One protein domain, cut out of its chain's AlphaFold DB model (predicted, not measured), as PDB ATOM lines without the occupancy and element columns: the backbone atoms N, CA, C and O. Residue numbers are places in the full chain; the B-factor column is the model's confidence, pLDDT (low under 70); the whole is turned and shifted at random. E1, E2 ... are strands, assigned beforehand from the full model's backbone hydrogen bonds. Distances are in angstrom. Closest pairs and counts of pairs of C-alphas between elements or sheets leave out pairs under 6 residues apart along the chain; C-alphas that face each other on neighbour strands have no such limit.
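What this domain is: This is residues 155 to 251 of the 251 residues of an uncharacterized protein of Lachnospiraceae bacterium sunii NSJ-8 (UniProt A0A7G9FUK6). Picture a small body of strands, a strongly twisted sheet of E3, E4, E7, E8 and E9 with the hairpin E5 and E6 partly face to face with it as a modest sandwich, and a second hairpin, E1 and E2, reaching away from one end as an arm. That arm makes much of the length, and a long tail without named elements, residues 234 to 251, folds back to pair briefly with E4. The printed part has 97 residues with no named helix and nine named strands, E1 to E9 in order; it is all strand by class, though 42 of the 97 residues are in named elements, and the three sheets pair antiparallel. It is only just loose, close to compact, with a radius of gyration of the C-alphas of 15.5 A and spans of 52 by 35 by 27 A.

How they stand to each other: Start with E1, residues 155 to 160, and E2, residues 166 to 168, an antiparallel hairpin with N 159 and O 167 at 2.9 A. Next, E3, residues 173 to 175, is an edge strand whose Val 175 has its C-alpha 5.8 A from that of Gln 155, the closest of E3 and E1. Look then at E7, residues 207 to 214, which bends by 52 degrees at residue 211. E3 and E4, residues 182 to 184, lie on one side of it, with N 174 and O 213 at 3.0 A and N 182 and O 208 at 2.9 A. E8, residues 219 to 224, lies on the other side, with N 209 and O 223 at 2.8 A. E9, residues 229 to 233, pairs with E8 through N 222 and O 230 at 2.8 A, and E7, E8 and E9 form a meander, each strand the antiparallel neighbour of the one before. E5, residues 188 to 191, and E6, residues 199 to 202, form a hairpin, with N 190 and O 200 at 2.8 A. The closest C-alphas of E5 and E9 are those of Tyr 191 and Trp 231, 4.8 A apart.

Where its parts are: Find C-alpha 155 at (54.859, -12.600, -29.745), where E1 begins; it runs 16.4 A. E7, the longest strand, begins at C-alpha 207, (45.025, -23.784, -10.963), and spans 21.4 A. E8 spans 16.3 A, and E9 runs 13.5 A to C-alpha 233 at (35.936, -16.190, -24.459).

The domain as a whole: The two C-alphas farthest apart, those of Asn 163 and Pro 203, are 51.7 A apart. The printed part has no cut, and no link between named strands is long. Mean pLDDT of the printed part is 92.5; residues 250 to 251 are under 70.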
ATOM      1  N   GLN A 155      53.962 -12.547 -28.593       91.19
ATOM      2  CA  GLN A 155      54.859 -12.600 -29.745       91.19
ATOM      3  C   GLN A 155      54.118 -12.238 -31.028       91.19
ATOM      4  O   GLN A 155      53.188 -12.941 -31.434       91.19
ATOM      5  N   LYS A 156      54.582 -11.168 -31.674       93.06
ATOM      6  CA  LYS A 156      54.119 -10.719 -32.982       93.06
ATOM      7  C   LYS A 156      55.209 -10.843 -34.028       93.06
ATOM      8  O   LYS A 156      56.389 -10.624 -33.747       93.06
ATOM      9  N   ILE A 157      54.792 -11.158 -35.244       94.62
ATOM     10  CA  ILE A 157      55.655 -11.262 -36.413       94.62
ATOM     11  C   ILE A 157      55.376 -10.077 -37.333       94.62
ATOM     12  O   ILE A 157      54.232  -9.798 -37.678       94.62
ATOM     13  N   TYR A 158      56.435  -9.412 -37.778       95.12
ATOM     14  CA  TYR A 158      56.378  -8.285 -38.694       95.12
ATOM     15  C   TYR A 158      57.194  -8.569 -39.953       95.12
ATOM     16  O   TYR A 158      58.299  -9.110 -39.905       95.12
ATOM     17  N   GLN A 159      56.651  -8.159 -41.093       95.62
ATOM     18  CA  GLN A 159      57.390  -8.023 -42.344       95.62
ATOM     19  C   GLN A 159      57.742  -6.563 -42.567       95.62
ATOM     20  O   GLN A 159      56.923  -5.686 -42.297       95.62
ATOM     21  N   VAL A 160      58.925  -6.315 -43.118       94.12
ATOM     22  CA  VAL A 160      59.263  -4.985 -43.618       94.12
ATOM     23  C   VAL A 160      58.707  -4.846 -45.030       94.12
ATOM     24  O   VAL A 160      58.748  -5.768 -45.843       94.12
ATOM     25  N   THR A 161      58.097  -3.705 -45.295       93.81
ATOM     26  CA  THR A 161      57.589  -3.316 -46.609       93.81
ATOM     27  C   THR A 161      58.652  -2.520 -47.361       93.81
ATOM     28  O   THR A 161      59.622  -2.067 -46.770       93.81
ATOM     29  N   SER A 162      58.491  -2.318 -48.668       90.56
ATOM     30  CA  SER A 162      59.518  -1.673 -49.503       90.56
ATOM     31  C   SER A 162      59.818  -0.207 -49.163       90.56
ATOM     32  O   SER A 162      60.747   0.348 -49.725       90.56
ATOM     33  N   ASN A 163      59.004   0.440 -48.326       91.19
ATOM     34  CA  ASN A 163      59.253   1.793 -47.818       91.19
ATOM     35  C   ASN A 163      59.708   1.771 -46.350       91.19
ATOM     36  O   ASN A 163      59.397   2.687 -45.590       91.19
ATOM     37  N   GLY A 164      60.331   0.669 -45.925       92.38
ATOM     38  CA  GLY A 164      60.864   0.488 -44.582       92.38
ATOM     39  C   GLY A 164      59.836   0.448 -43.450       92.38
ATOM     40  O   GLY A 164      60.227   0.565 -42.289       92.38
ATOM     41  N   ARG A 165      58.535   0.286 -43.750       95.25
ATOM     42  CA  ARG A 165      57.502   0.139 -42.714       95.25
ATOM     43  C   ARG A 165      57.327  -1.295 -42.244       95.25
ATOM     44  O   ARG A 165      57.352  -2.215 -43.063       95.25
ATOM     45  N   LEU A 166      57.025  -1.472 -40.967       94.88
ATOM     46  CA  LEU A 166      56.607  -2.728 -40.372       94.88
ATOM     47  C   LEU A 166      55.130  -3.001 -40.653       94.88
ATOM     48  O   LEU A 166      54.248  -2.178 -40.422       94.88
ATOM     49  N   ARG A 167      54.844  -4.214 -41.111       95.50
ATOM     50  CA  ARG A 167      53.489  -4.735 -41.265       95.50
ATOM     51  C   ARG A 167      53.353  -6.010 -40.456       95.50
ATOM     52  O   ARG A 167      54.041  -6.987 -40.754       95.50
ATOM     53  N   GLU A 168      52.449  -6.005 -39.478       95.00
ATOM     54  CA  GLU A 168      52.119  -7.211 -38.715       95.00
ATOM     55  C   GLU A 168      51.630  -8.303 -39.676       95.00
ATOM     56  O   GLU A 168      50.822  -8.062 -40.580       95.00
ATOM     57  N   VAL A 169      52.165  -9.504 -39.506       95.31
ATOM     58  CA  VAL A 169      51.751 -10.708 -40.213       95.31
ATOM     59  C   VAL A 169      50.677 -11.372 -39.359       95.31
ATOM     60  O   VAL A 169      50.984 -11.769 -38.237       95.31
ATOM     61  N   PRO A 170      49.436 -11.521 -39.860       93.81
ATOM     62  CA  PRO A 170      48.394 -12.213 -39.118       93.81
ATOM     63  C   PRO A 170      48.835 -13.626 -38.735       93.81
ATOM     64  O   PRO A 170      49.340 -14.378 -39.573       93.81
ATOM     65  N   GLN A 171      48.625 -13.976 -37.470       94.62
ATOM     66  CA  GLN A 171      48.926 -15.292 -36.925       94.62
ATOM     67  C   GLN A 171      47.626 -16.007 -36.564       94.62
ATOM     68  O   GLN A 171      46.683 -15.390 -36.077       94.62
ATOM     69  N   GLU A 172      47.587 -17.324 -36.760       94.88
ATOM     70  CA  GLU A 172      46.467 -18.152 -36.287       94.88
ATOM     71  C   GLU A 172      46.374 -18.149 -34.756       94.88
ATOM     72  O   GLU A 172      45.295 -18.276 -34.180       94.88
ATOM     73  N   GLU A 173      47.528 -18.018 -34.099       95.25
ATOM     74  CA  GLU A 173      47.653 -17.999 -32.652       95.25
ATOM     75  C   GLU A 173      48.777 -17.058 -32.232       95.25
ATOM     76  O   GLU A 173      49.836 -16.979 -32.868       95.25
ATOM     77  N   TYR A 174      48.568 -16.400 -31.104       95.25
ATOM     78  CA  TYR A 174      49.548 -15.509 -30.518       95.25
ATOM     79  C   TYR A 174      49.955 -16.018 -29.138       95.25
ATOM     80  O   TYR A 174      49.132 -16.106 -28.229       95.25
ATOM     81  N   VAL A 175      51.223 -16.395 -28.986       93.19
ATOM     82  CA  VAL A 175      51.739 -17.016 -27.758       93.19
ATOM     83  C   VAL A 175      51.946 -15.958 -26.679       93.19
ATOM     84  O   VAL A 175      52.586 -14.936 -26.930       93.19
ATOM     85  N   LEU A 176      51.421 -16.239 -25.486       92.56
ATOM     86  CA  LEU A 176      51.654 -15.455 -24.277       92.56
ATOM     87  C   LEU A 176      52.926 -15.940 -23.582       92.56
ATOM     88  O   LEU A 176      53.297 -17.112 -23.676       92.56
ATOM     89  N   SER A 177      53.601 -15.031 -22.889       85.38
ATOM     90  CA  SER A 177      54.914 -15.298 -22.294       85.38
ATOM     91  C   SER A 177      54.923 -15.242 -20.770       85.38
ATOM     92  O   SER A 177      55.914 -15.661 -20.166       85.38
ATOM     93  N   ALA A 178      53.842 -14.793 -20.128       75.38
ATOM     94  CA  ALA A 178      53.665 -14.969 -18.699       75.38
ATOM     95  C   ALA A 178      53.386 -16.447 -18.401       75.38
ATOM     96  O   ALA A 178      52.426 -17.051 -18.873       75.38
ATOM     97  N   TRP A 179      54.238 -17.040 -17.569       74.00
ATOM     98  CA  TRP A 179      54.122 -18.441 -17.149       74.00
ATOM     99  C   TRP A 179      53.435 -18.595 -15.787       74.00
ATOM    100  O   TRP A 179      53.453 -19.681 -15.192       74.00
ATOM    101  N   GLU A 180      52.853 -17.503 -15.289       85.31
ATOM    102  CA  GLU A 180      52.268 -17.423 -13.958       85.31
ATOM    103  C   GLU A 180      51.006 -18.278 -13.846       85.31
ATOM    104  O   GLU A 180      50.151 -18.331 -14.732       85.31
ATOM    105  N   GLU A 181      50.915 -18.989 -12.726       91.62
ATOM    106  CA  GLU A 181      49.768 -19.821 -12.392       91.62
ATOM    107  C   GLU A 181      48.742 -18.986 -11.625       91.62
ATOM    108  O   GLU A 181      49.050 -18.403 -10.585       91.62
ATOM    109  N   VAL A 182      47.506 -18.968 -12.118       93.50
ATOM    110  CA  VAL A 182      46.380 -18.255 -11.504       93.50
ATOM    111  C   VAL A 182      45.334 -19.259 -11.026       93.50
ATOM    112  O   VAL A 182      45.246 -20.378 -11.534       93.50
ATOM    113  N   GLU A 183      44.527 -18.887 -10.034       95.75
ATOM    114  CA  GLU A 183      43.501 -19.777  -9.468       95.75
ATOM    115  C   GLU A 183      42.091 -19.284  -9.803       95.75
ATOM    116  O   GLU A 183      41.775 -18.107  -9.613       95.75
ATOM    117  N   LEU A 184      41.224 -20.191 -10.261       96.75
ATOM    118  CA  LEU A 184      39.825 -19.889 -10.563       96.75
ATOM    119  C   LEU A 184      39.022 -19.552  -9.301       96.75
ATOM    120  O   LEU A 184      38.936 -20.340  -8.360       96.75
ATOM    121  N   ARG A 185      38.318 -18.422  -9.310       97.38
ATOM    122  CA  ARG A 185      37.422 -17.997  -8.220       97.38
ATOM    123  C   ARG A 185      36.007 -18.562  -8.320       97.38
ATOM    124  O   ARG A 185      35.268 -18.535  -7.329       97.38
ATOM    125  N   GLN A 186      35.645 -19.086  -9.484       97.19
ATOM    126  CA  GLN A 186      34.347 -19.673  -9.798       97.19
ATOM    127  C   GLN A 186      34.503 -20.768 -10.856       97.19
ATOM    128  O   GLN A 186      35.557 -20.882 -11.478       97.19
ATOM    129  N   ASP A 187      33.454 -21.559 -11.050       97.06
ATOM    130  CA  ASP A 187      33.399 -22.507 -12.158       97.06
ATOM    131  C   ASP A 187      33.362 -21.728 -13.480       97.06
ATOM    132  O   ASP A 187      32.590 -20.774 -13.618       97.06
ATOM    133  N   ILE A 188      34.171 -22.130 -14.459       96.38
ATOM    134  CA  ILE A 188      34.169 -21.521 -15.796       96.38
ATOM    135  C   ILE A 188      33.869 -22.568 -16.857       96.38
ATOM    136  O   ILE A 188      34.276 -23.724 -16.748       96.38
ATOM    137  N   THR A 189      33.160 -22.153 -17.903       96.62
ATOM    138  CA  THR A 189      32.957 -22.979 -19.095       96.62
ATOM    139  C   THR A 189      34.064 -22.681 -20.092       96.62
ATOM    140  O   THR A 189      34.261 -21.525 -20.466       96.62
ATOM    141  N   LEU A 190      34.768 -23.726 -20.516       97.38
ATOM    142  CA  LEU A 190      35.753 -23.679 -21.584       97.38
ATOM    143  C   LEU A 190      35.230 -24.392 -22.820       97.38
ATOM    144  O   LEU A 190      34.517 -25.389 -22.722       97.38
ATOM    145  N   TYR A 191      35.650 -23.903 -23.975       97.88
ATOM    146  CA  TYR A 191      35.372 -24.488 -25.276       97.88
ATOM    147  C   TYR A 191      36.548 -25.354 -25.722       97.88
ATOM    148  O   TYR A 191      37.702 -25.063 -25.409       97.88
ATOM    149  N   ARG A 192      36.290 -26.435 -26.462       96.12
ATOM    150  CA  ARG A 192      37.378 -27.236 -27.057       96.12
ATOM    151  C   ARG A 192      38.094 -26.494 -28.178       96.12
ATOM    152  O   ARG A 192      39.306 -26.628 -28.319       96.12
ATOM    153  N   THR A 193      37.348 -25.700 -28.933       96.12
ATOM    154  CA  THR A 193      37.834 -24.842 -30.013       96.12
ATOM    155  C   THR A 193      37.112 -23.498 -29.941       96.12
ATOM    156  O   THR A 193      35.940 -23.489 -29.548       96.12
ATOM    157  N   PRO A 194      37.752 -22.382 -30.334       96.38
ATOM    158  CA  PRO A 194      37.063 -21.107 -30.522       96.38
ATOM    159  C   PRO A 194      35.812 -21.283 -31.391       96.38
ATOM    160  O   PRO A 194      35.827 -22.065 -32.345       96.38
ATOM    161  N   ASP A 195      34.715 -20.632 -30.999       93.81
ATOM    162  CA  ASP A 195      33.400 -20.676 -31.665       93.81
ATOM    163  C   ASP A 195      32.787 -22.078 -31.894       93.81
ATOM    164  O   ASP A 195      31.821 -22.227 -32.644       93.81
ATOM    165  N   GLY A 196      33.316 -23.117 -31.240       93.81
ATOM    166  CA  GLY A 196      32.757 -24.467 -31.283       93.81
ATOM    167  C   GLY A 196      31.566 -24.662 -30.338       93.81
ATOM    168  O   GLY A 196      31.291 -23.839 -29.470       93.81
ATOM    169  N   ASP A 197      30.897 -25.809 -30.452       95.06
ATOM    170  CA  ASP A 197      29.778 -26.172 -29.564       95.06
ATOM    171  C   ASP A 197      30.208 -27.061 -28.381       95.06
ATOM    172  O   ASP A 197      29.495 -27.178 -27.380       95.06
ATOM    173  N   GLU A 198      31.366 -27.727 -28.480       97.81
ATOM    174  CA  GLU A 198      31.839 -28.629 -27.430       97.81
ATOM    175  C   GLU A 198      32.484 -27.844 -26.289       97.81
ATOM    176  O   GLU A 198      33.474 -27.128 -26.471       97.81
ATOM    177  N   THR A 199      31.945 -28.038 -25.086       97.62
ATOM    178  CA  THR A 199      32.391 -27.356 -23.875       97.62
ATOM    179  C   THR A 199      32.631 -28.322 -22.724       97.62
ATOM    180  O   THR A 199      32.141 -29.454 -22.700       97.62
ATOM    181  N   PHE A 200      33.398 -27.863 -21.742       96.69
ATOM    182  CA  PHE A 200      33.579 -28.524 -20.458       96.69
ATOM    183  C   PHE A 200      33.740 -27.478 -19.353       96.69
ATOM    184  O   PHE A 200      34.088 -26.327 -19.613       96.69
ATOM    185  N   VAL A 201      33.465 -27.871 -18.112       96.81
ATOM    186  CA  VAL A 201      33.556 -26.973 -16.957       96.81
ATOM    187  C   VAL A 201      34.850 -27.245 -16.205       96.81
ATOM    188  O   VAL A 201      35.131 -28.393 -15.858       96.81
ATOM    189  N   LEU A 202      35.610 -26.188 -15.925       95.81
ATOM    190  CA  LEU A 202      36.671 -26.230 -14.926       95.81
ATOM    191  C   LEU A 202      36.129 -25.723 -13.587       95.81
ATOM    192  O   LEU A 202      35.540 -24.639 -13.551       95.81
ATOM    193  N   PRO A 203      36.314 -26.481 -12.494       95.62
ATOM    194  CA  PRO A 203      35.769 -26.106 -11.202       95.62
ATOM    195  C   PRO A 203      36.563 -24.964 -10.560       95.62
ATOM    196  O   PRO A 203      37.779 -24.840 -10.740       95.62
ATOM    197  N   LYS A 204      35.883 -24.181  -9.725       96.88
ATOM    198  CA  LYS A 204      36.488 -23.231  -8.790       96.88
ATOM    199  C   LYS A 204      37.654 -23.862  -8.018       96.88
ATOM    200  O   LYS A 204      37.567 -25.001  -7.565       96.88
ATOM    201  N   GLY A 205      38.713 -23.084  -7.807       95.44
ATOM    202  CA  GLY A 205      39.934 -23.510  -7.125       95.44
ATOM    203  C   GLY A 205      40.912 -24.261  -8.030       95.44
ATOM    204  O   GLY A 205      41.997 -24.622  -7.581       95.44
ATOM    205  N   SER A 206      40.558 -24.501  -9.299       95.06
ATOM    206  CA  SER A 206      41.514 -25.035 -10.271       95.06
ATOM    207  C   SER A 206      42.627 -24.029 -10.512       95.06
ATOM    208  O   SER A 206      42.378 -22.833 -10.675       95.06
ATOM    209  N   LYS A 207      43.848 -24.547 -10.585       94.94
ATOM    210  CA  LYS A 207      45.025 -23.784 -10.963       94.94
ATOM    211  C   LYS A 207      45.262 -23.892 -12.458       94.94
ATOM    212  O   LYS A 207      45.231 -24.996 -13.005       94.94
ATOM    213  N   VAL A 208      45.455 -22.753 -13.106       94.44
ATOM    214  CA  VAL A 208      45.504 -22.658 -14.560       94.44
ATOM    215  C   VAL A 208      46.594 -21.704 -15.029       94.44
ATOM    216  O   VAL A 208      47.017 -20.814 -14.295       94.44
ATOM    217  N   ARG A 209      47.011 -21.870 -16.281       93.62
ATOM    218  CA  ARG A 209      47.880 -20.946 -17.011       93.62
ATOM    219  C   ARG A 209      47.191 -20.463 -18.273       93.62
ATOM    220  O   ARG A 209      46.471 -21.222 -18.921       93.62
ATOM    221  N   MET A 210      47.449 -19.215 -18.628       93.62
ATOM    222  CA  MET A 210      47.086 -18.644 -19.921       93.62
ATOM    223  C   MET A 210      48.274 -18.829 -20.857       93.62
ATOM    224  O   MET A 210      49.409 -18.638 -20.441       93.62
ATOM    225  N   THR A 211      48.033 -19.286 -22.083       94.12
ATOM    226  CA  THR A 211      49.136 -19.758 -22.946       94.12
ATOM    227  C   THR A 211      49.185 -19.093 -24.308       94.12
ATOM    228  O   THR A 211      50.267 -18.896 -24.856       94.12
ATOM    229  N   LYS A 212      48.028 -18.761 -24.878       95.31
ATOM    230  CA  LYS A 212      47.926 -18.137 -26.196       95.31
ATOM    231  C   LYS A 212      46.547 -17.541 -26.429       95.31
ATOM    232  O   LYS A 212      45.584 -17.957 -25.779       95.31
ATOM    233  N   LEU A 213      46.477 -16.626 -27.381       96.56
ATOM    234  CA  LEU A 213      45.251 -16.105 -27.969       96.56
ATOM    235  C   LEU A 213      45.019 -16.726 -29.347       96.56
ATOM    236  O   LEU A 213      45.963 -17.215 -29.974       96.56
ATOM    237  N   ASP A 214      43.774 -16.713 -29.806       96.81
ATOM    238  CA  ASP A 214      43.433 -17.038 -31.188       96.81
ATOM    239  C   ASP A 214      43.679 -15.840 -32.123       96.81
ATOM    240  O   ASP A 214      44.061 -14.752 -31.684       96.81
ATOM    241  N   ALA A 215      43.453 -16.037 -33.421       95.44
ATOM    242  CA  ALA A 215      43.683 -15.022 -34.445       95.44
ATOM    243  C   ALA A 215      42.883 -13.727 -34.226       95.44
ATOM    244  O   ALA A 215      43.361 -12.651 -34.587       95.44
ATOM    245  N   THR A 216      41.672 -13.808 -33.658       94.25
ATOM    246  CA  THR A 216      40.850 -12.614 -33.391       94.25
ATOM    247  C   THR A 216      41.181 -11.957 -32.057       94.25
ATOM    248  O   THR A 216      40.754 -10.829 -31.823       94.25
ATOM    249  N   GLN A 217      41.953 -12.641 -31.206       93.81
ATOM    250  CA  GLN A 217      42.260 -12.249 -29.832       93.81
ATOM    251  C   GLN A 217      41.018 -12.168 -28.924       93.81
ATOM    252  O   GLN A 217      41.095 -11.661 -27.807       93.81
ATOM    253  N   ASP A 218      39.886 -12.733 -29.359       96.00
ATOM    254  CA  ASP A 218      38.667 -12.843 -28.552       96.00
ATOM    255  C   ASP A 218      38.667 -14.100 -27.677       96.00
ATOM    256  O   ASP A 218      37.783 -14.273 -26.833       96.00
ATOM    257  N   TRP A 219      39.624 -15.005 -27.869       97.69
ATOM    258  CA  TRP A 219      39.707 -16.256 -27.135       97.69
ATOM    259  C   TRP A 219      41.088 -16.449 -26.527       97.69
ATOM    260  O   TRP A 219      42.104 -16.319 -27.200       97.69
ATOM    261  N   ILE A 220      41.122 -16.847 -25.253       96.81
ATOM    262  CA  ILE A 220      42.355 -17.186 -24.537       96.81
ATOM    263  C   ILE A 220      42.384 -18.670 -24.180       96.81
ATOM    264  O   ILE A 220      41.428 -19.224 -23.630       96.81
ATOM    265  N   CYS A 221      43.490 -19.335 -24.499       96.94
ATOM    266  CA  CYS A 221      43.707 -20.736 -24.177       96.94
ATOM    267  C   CYS A 221      44.177 -20.880 -22.725       96.94
ATOM    268  O   CYS A 221      45.252 -20.399 -22.347       96.94
ATOM    269  N   ILE A 222      43.381 -21.602 -21.942       95.81
ATOM    270  CA  ILE A 222      43.611 -21.955 -20.547       95.81
ATOM    271  C   ILE A 222      44.091 -23.407 -20.474       95.81
ATOM    272  O   ILE A 222      43.436 -24.314 -20.988       95.81
ATOM    273  N   GLU A 223      45.226 -23.621 -19.815       94.81
ATOM    274  CA  GLU A 223      45.835 -24.930 -19.569       94.81
ATOM    275  C   GLU A 223      45.869 -25.228 -18.064       94.81
ATOM    276  O   GLU A 223      46.312 -24.395 -17.275       94.81
ATOM    277  N   ILE A 224      45.409 -26.412 -17.655       90.12
ATOM    278  CA  ILE A 224      45.557 -26.901 -16.273       90.12
ATOM    279  C   ILE A 224      46.815 -27.768 -16.130       90.12
ATOM    280  O   ILE A 224      47.391 -28.231 -17.113       90.12
ATOM    281  N   THR A 225      47.247 -28.016 -14.890       72.75
ATOM    282  CA  THR A 225      48.520 -28.687 -14.558       72.75
ATOM    283  C   THR A 225      48.702 -30.089 -15.171       72.75
ATOM    284  O   THR A 225      49.834 -30.543 -15.311       72.75
ATOM    285  N   ASP A 226      47.626 -30.788 -15.547       77.12
ATOM    286  CA  ASP A 226      47.679 -32.113 -16.189       77.12
ATOM    287  C   ASP A 226      47.700 -32.062 -17.735       77.12
ATOM    288  O   ASP A 226      47.687 -33.106 -18.391       77.12
ATOM    289  N   GLY A 227      47.769 -30.858 -18.316       83.12
ATOM    290  CA  GLY A 227      47.869 -30.622 -19.756       83.12
ATOM    291  C   GLY A 227      46.529 -30.527 -20.487       83.12
ATOM    292  O   GLY A 227      46.523 -30.367 -21.710       83.12
ATOM    293  N   VAL A 228      45.385 -30.609 -19.793       90.88
ATOM    294  CA  VAL A 228      44.089 -30.323 -20.426       90.88
ATOM    295  C   VAL A 228      44.013 -28.839 -20.788       90.88
ATOM    296  O   VAL A 228      44.267 -27.965 -19.957       90.88
ATOM    297  N   LYS A 229      43.619 -28.568 -22.037       95.31
ATOM    298  CA  LYS A 229      43.476 -27.220 -22.599       95.31
ATOM    299  C   LYS A 229      42.038 -26.941 -23.018       95.31
ATOM    300  O   LYS A 229      41.322 -27.849 -23.455       95.31
ATOM    301  N   GLY A 230      41.634 -25.683 -22.915       97.06
ATOM    302  CA  GLY A 230      40.373 -25.184 -23.448       97.06
ATOM    303  C   GLY A 230      40.391 -23.672 -23.622       97.06
ATOM    304  O   GLY A 230      41.259 -22.985 -23.094       97.06
ATOM    305  N   TRP A 231      39.426 -23.159 -24.367       98.06
ATOM    306  CA  TRP A 231      39.341 -21.761 -24.757       98.06
ATOM    307  C   TRP A 231      38.284 -21.033 -23.942       98.06
ATOM    308  O   TRP A 231      37.144 -21.485 -23.820       98.06
ATOM    309  N   PHE A 232      38.674 -19.899 -23.383       97.12
ATOM    310  CA  PHE A 232      37.802 -18.996 -22.654       97.12
ATOM    311  C   PHE A 232      37.565 -17.748 -23.499       97.12
ATOM    312  O   PHE A 232      38.513 -17.162 -24.016       97.12
ATOM    313  N   ARG A 233      36.300 -17.354 -23.653       96.75
ATOM    314  CA  ARG A 233      35.936 -16.190 -24.459       96.75
ATOM    315  C   ARG A 233      36.161 -14.905 -23.674       96.75
ATOM    316  O   ARG A 233      35.570 -14.719 -22.606       96.75
ATOM    317  N   LEU A 234      36.965 -14.020 -24.237       96.06
ATOM    318  CA  LEU A 234      37.176 -12.669 -23.762       96.06
ATOM    319  C   LEU A 234      36.019 -11.753 -24.193       96.06
ATOM    320  O   LEU A 234      35.268 -11.997 -25.137       96.06
ATOM    321  N   GLN A 235      35.835 -10.708 -23.406       92.38
ATOM    322  CA  GLN A 235      34.891  -9.619 -23.554       92.38
ATOM    323  C   GLN A 235      35.687  -8.330 -23.382       92.38
ATOM    324  O   GLN A 235      36.403  -8.169 -22.390       92.38
ATOM    325  N   ASP A 236      35.551  -7.432 -24.350       86.19
ATOM    326  CA  ASP A 236      36.240  -6.148 -24.347       86.19
ATOM    327  C   ASP A 236      35.909  -5.323 -23.087       86.19
ATOM    328  O   ASP A 236      34.771  -5.321 -22.601       86.19
ATOM    329  N   GLY A 237      36.924  -4.657 -22.532       81.81
ATOM    330  CA  GLY A 237      36.827  -3.816 -21.333       81.81
ATOM    331  C   GLY A 237      36.464  -4.535 -20.025       81.81
ATOM    332  O   GLY A 237      36.122  -3.873 -19.042       81.81
ATOM    333  N   LYS A 238      36.489  -5.873 -19.984       90.06
ATOM    334  CA  LYS A 238      36.100  -6.644 -18.798       90.06
ATOM    335  C   LYS A 238      37.254  -6.837 -17.814       90.06
ATOM    336  O   LYS A 238      38.322  -7.307 -18.182       90.06
ATOM    337  N   ASP A 239      36.983  -6.577 -16.536       90.00
ATOM    338  CA  ASP A 239      37.831  -7.028 -15.430       90.00
ATOM    339  C   ASP A 239      37.540  -8.506 -15.119       90.00
ATOM    340  O   ASP A 239      36.396  -8.913 -14.887       90.00
ATOM    341  N   TYR A 240      38.588  -9.322 -15.120       93.81
ATOM    342  CA  TYR A 240      38.510 -10.756 -14.860       93.81
ATOM    343  C   TYR A 240      38.953 -11.144 -13.446       93.81
ATOM    344  O   TYR A 240      39.047 -12.336 -13.143       93.81
ATOM    345  N   SER A 241      39.162 -10.178 -12.552       92.56
ATOM    346  CA  SER A 241      39.502 -10.412 -11.142       92.56
ATOM    347  C   SER A 241      38.432 -11.203 -10.377       92.56
ATOM    348  O   SER A 241      38.737 -11.819  -9.355       92.56
ATOM    349  N   ASP A 242      37.193 -11.241 -10.881       92.44
ATOM    350  CA  ASP A 242      36.109 -12.096 -10.375       92.44
ATOM    351  C   ASP A 242      36.214 -13.555 -10.849       92.44
ATOM    352  O   ASP A 242      35.627 -14.459 -10.250       92.44
ATOM    353  N   TYR A 243      36.946 -13.808 -11.934       94.94
ATOM    354  CA  TYR A 243      37.159 -15.139 -12.509       94.94
ATOM    355  C   TYR A 243      38.458 -15.759 -12.011       94.94
ATOM    356  O   TYR A 243      38.474 -16.948 -11.693       94.94
ATOM    357  N   PHE A 244      39.514 -14.958 -11.880       94.81
ATOM    358  CA  PHE A 244      40.854 -15.416 -11.539       94.81
ATOM    359  C   PHE A 244      41.405 -14.663 -10.327       94.81
ATOM    360  O   PHE A 244      41.143 -13.484 -10.100       94.81
ATOM    361  N   SER A 245      42.191 -15.361  -9.521       94.44
ATOM    362  CA  SER A 245      42.993 -14.790  -8.445       94.44
ATOM    363  C   SER A 245      44.475 -15.002  -8.733       94.44
ATOM    364  O   SER A 245      44.834 -15.971  -9.400       94.44
ATOM    365  N   GLY A 246      45.322 -14.104  -8.226       91.50
ATOM    366  CA  GLY A 246      46.757 -14.114  -8.528       91.50
ATOM    367  C   GLY A 246      47.128 -13.418  -9.840       91.50
ATOM    368  O   GLY A 246      48.242 -13.599 -10.304       91.50
ATOM    369  N   LEU A 247      46.214 -12.633 -10.428       90.81
ATOM    370  CA  LEU A 247      46.498 -11.835 -11.623       90.81
ATOM    371  C   LEU A 247      47.557 -10.761 -11.337       90.81
ATOM    372  O   LEU A 247      47.542 -10.124 -10.278       90.81
ATOM    373  N   TYR A 248      48.441 -10.549 -12.307       84.69
ATOM    374  CA  TYR A 248      49.501  -9.552 -12.258       84.69
ATOM    375  C   TYR A 248      49.122  -8.290 -13.049       84.69
ATOM    376  O   TYR A 248      48.941  -8.320 -14.262       84.69
ATOM    377  N   PHE A 249      49.008  -7.158 -12.354       82.75
ATOM    378  CA  PHE A 249      48.615  -5.872 -12.951       82.75
ATOM    379  C   PHE A 249      49.691  -4.787 -12.839       82.75
ATOM    380  O   PHE A 249      49.437  -3.643 -13.211       82.75
ATOM    381  N   ALA A 250      50.862  -5.103 -12.282       64.56
ATOM    382  CA  ALA A 250      51.956  -4.137 -12.238       64.56
ATOM    383  C   ALA A 250      52.641  -4.077 -13.613       64.56
ATOM    384  O   ALA A 250      52.792  -5.107 -14.269       64.56
ATOM    385  N   GLY A 251      52.943  -2.863 -14.065       52.38
ATOM    386  CA  GLY A 251      53.865  -2.592 -15.171       52.38
ATOM    387  C   GLY A 251      55.274  -2.423 -14.631       52.38
ATOM    388  O   GLY A 251      55.385  -1.970 -13.464       52.38
TER     389      GLY A 251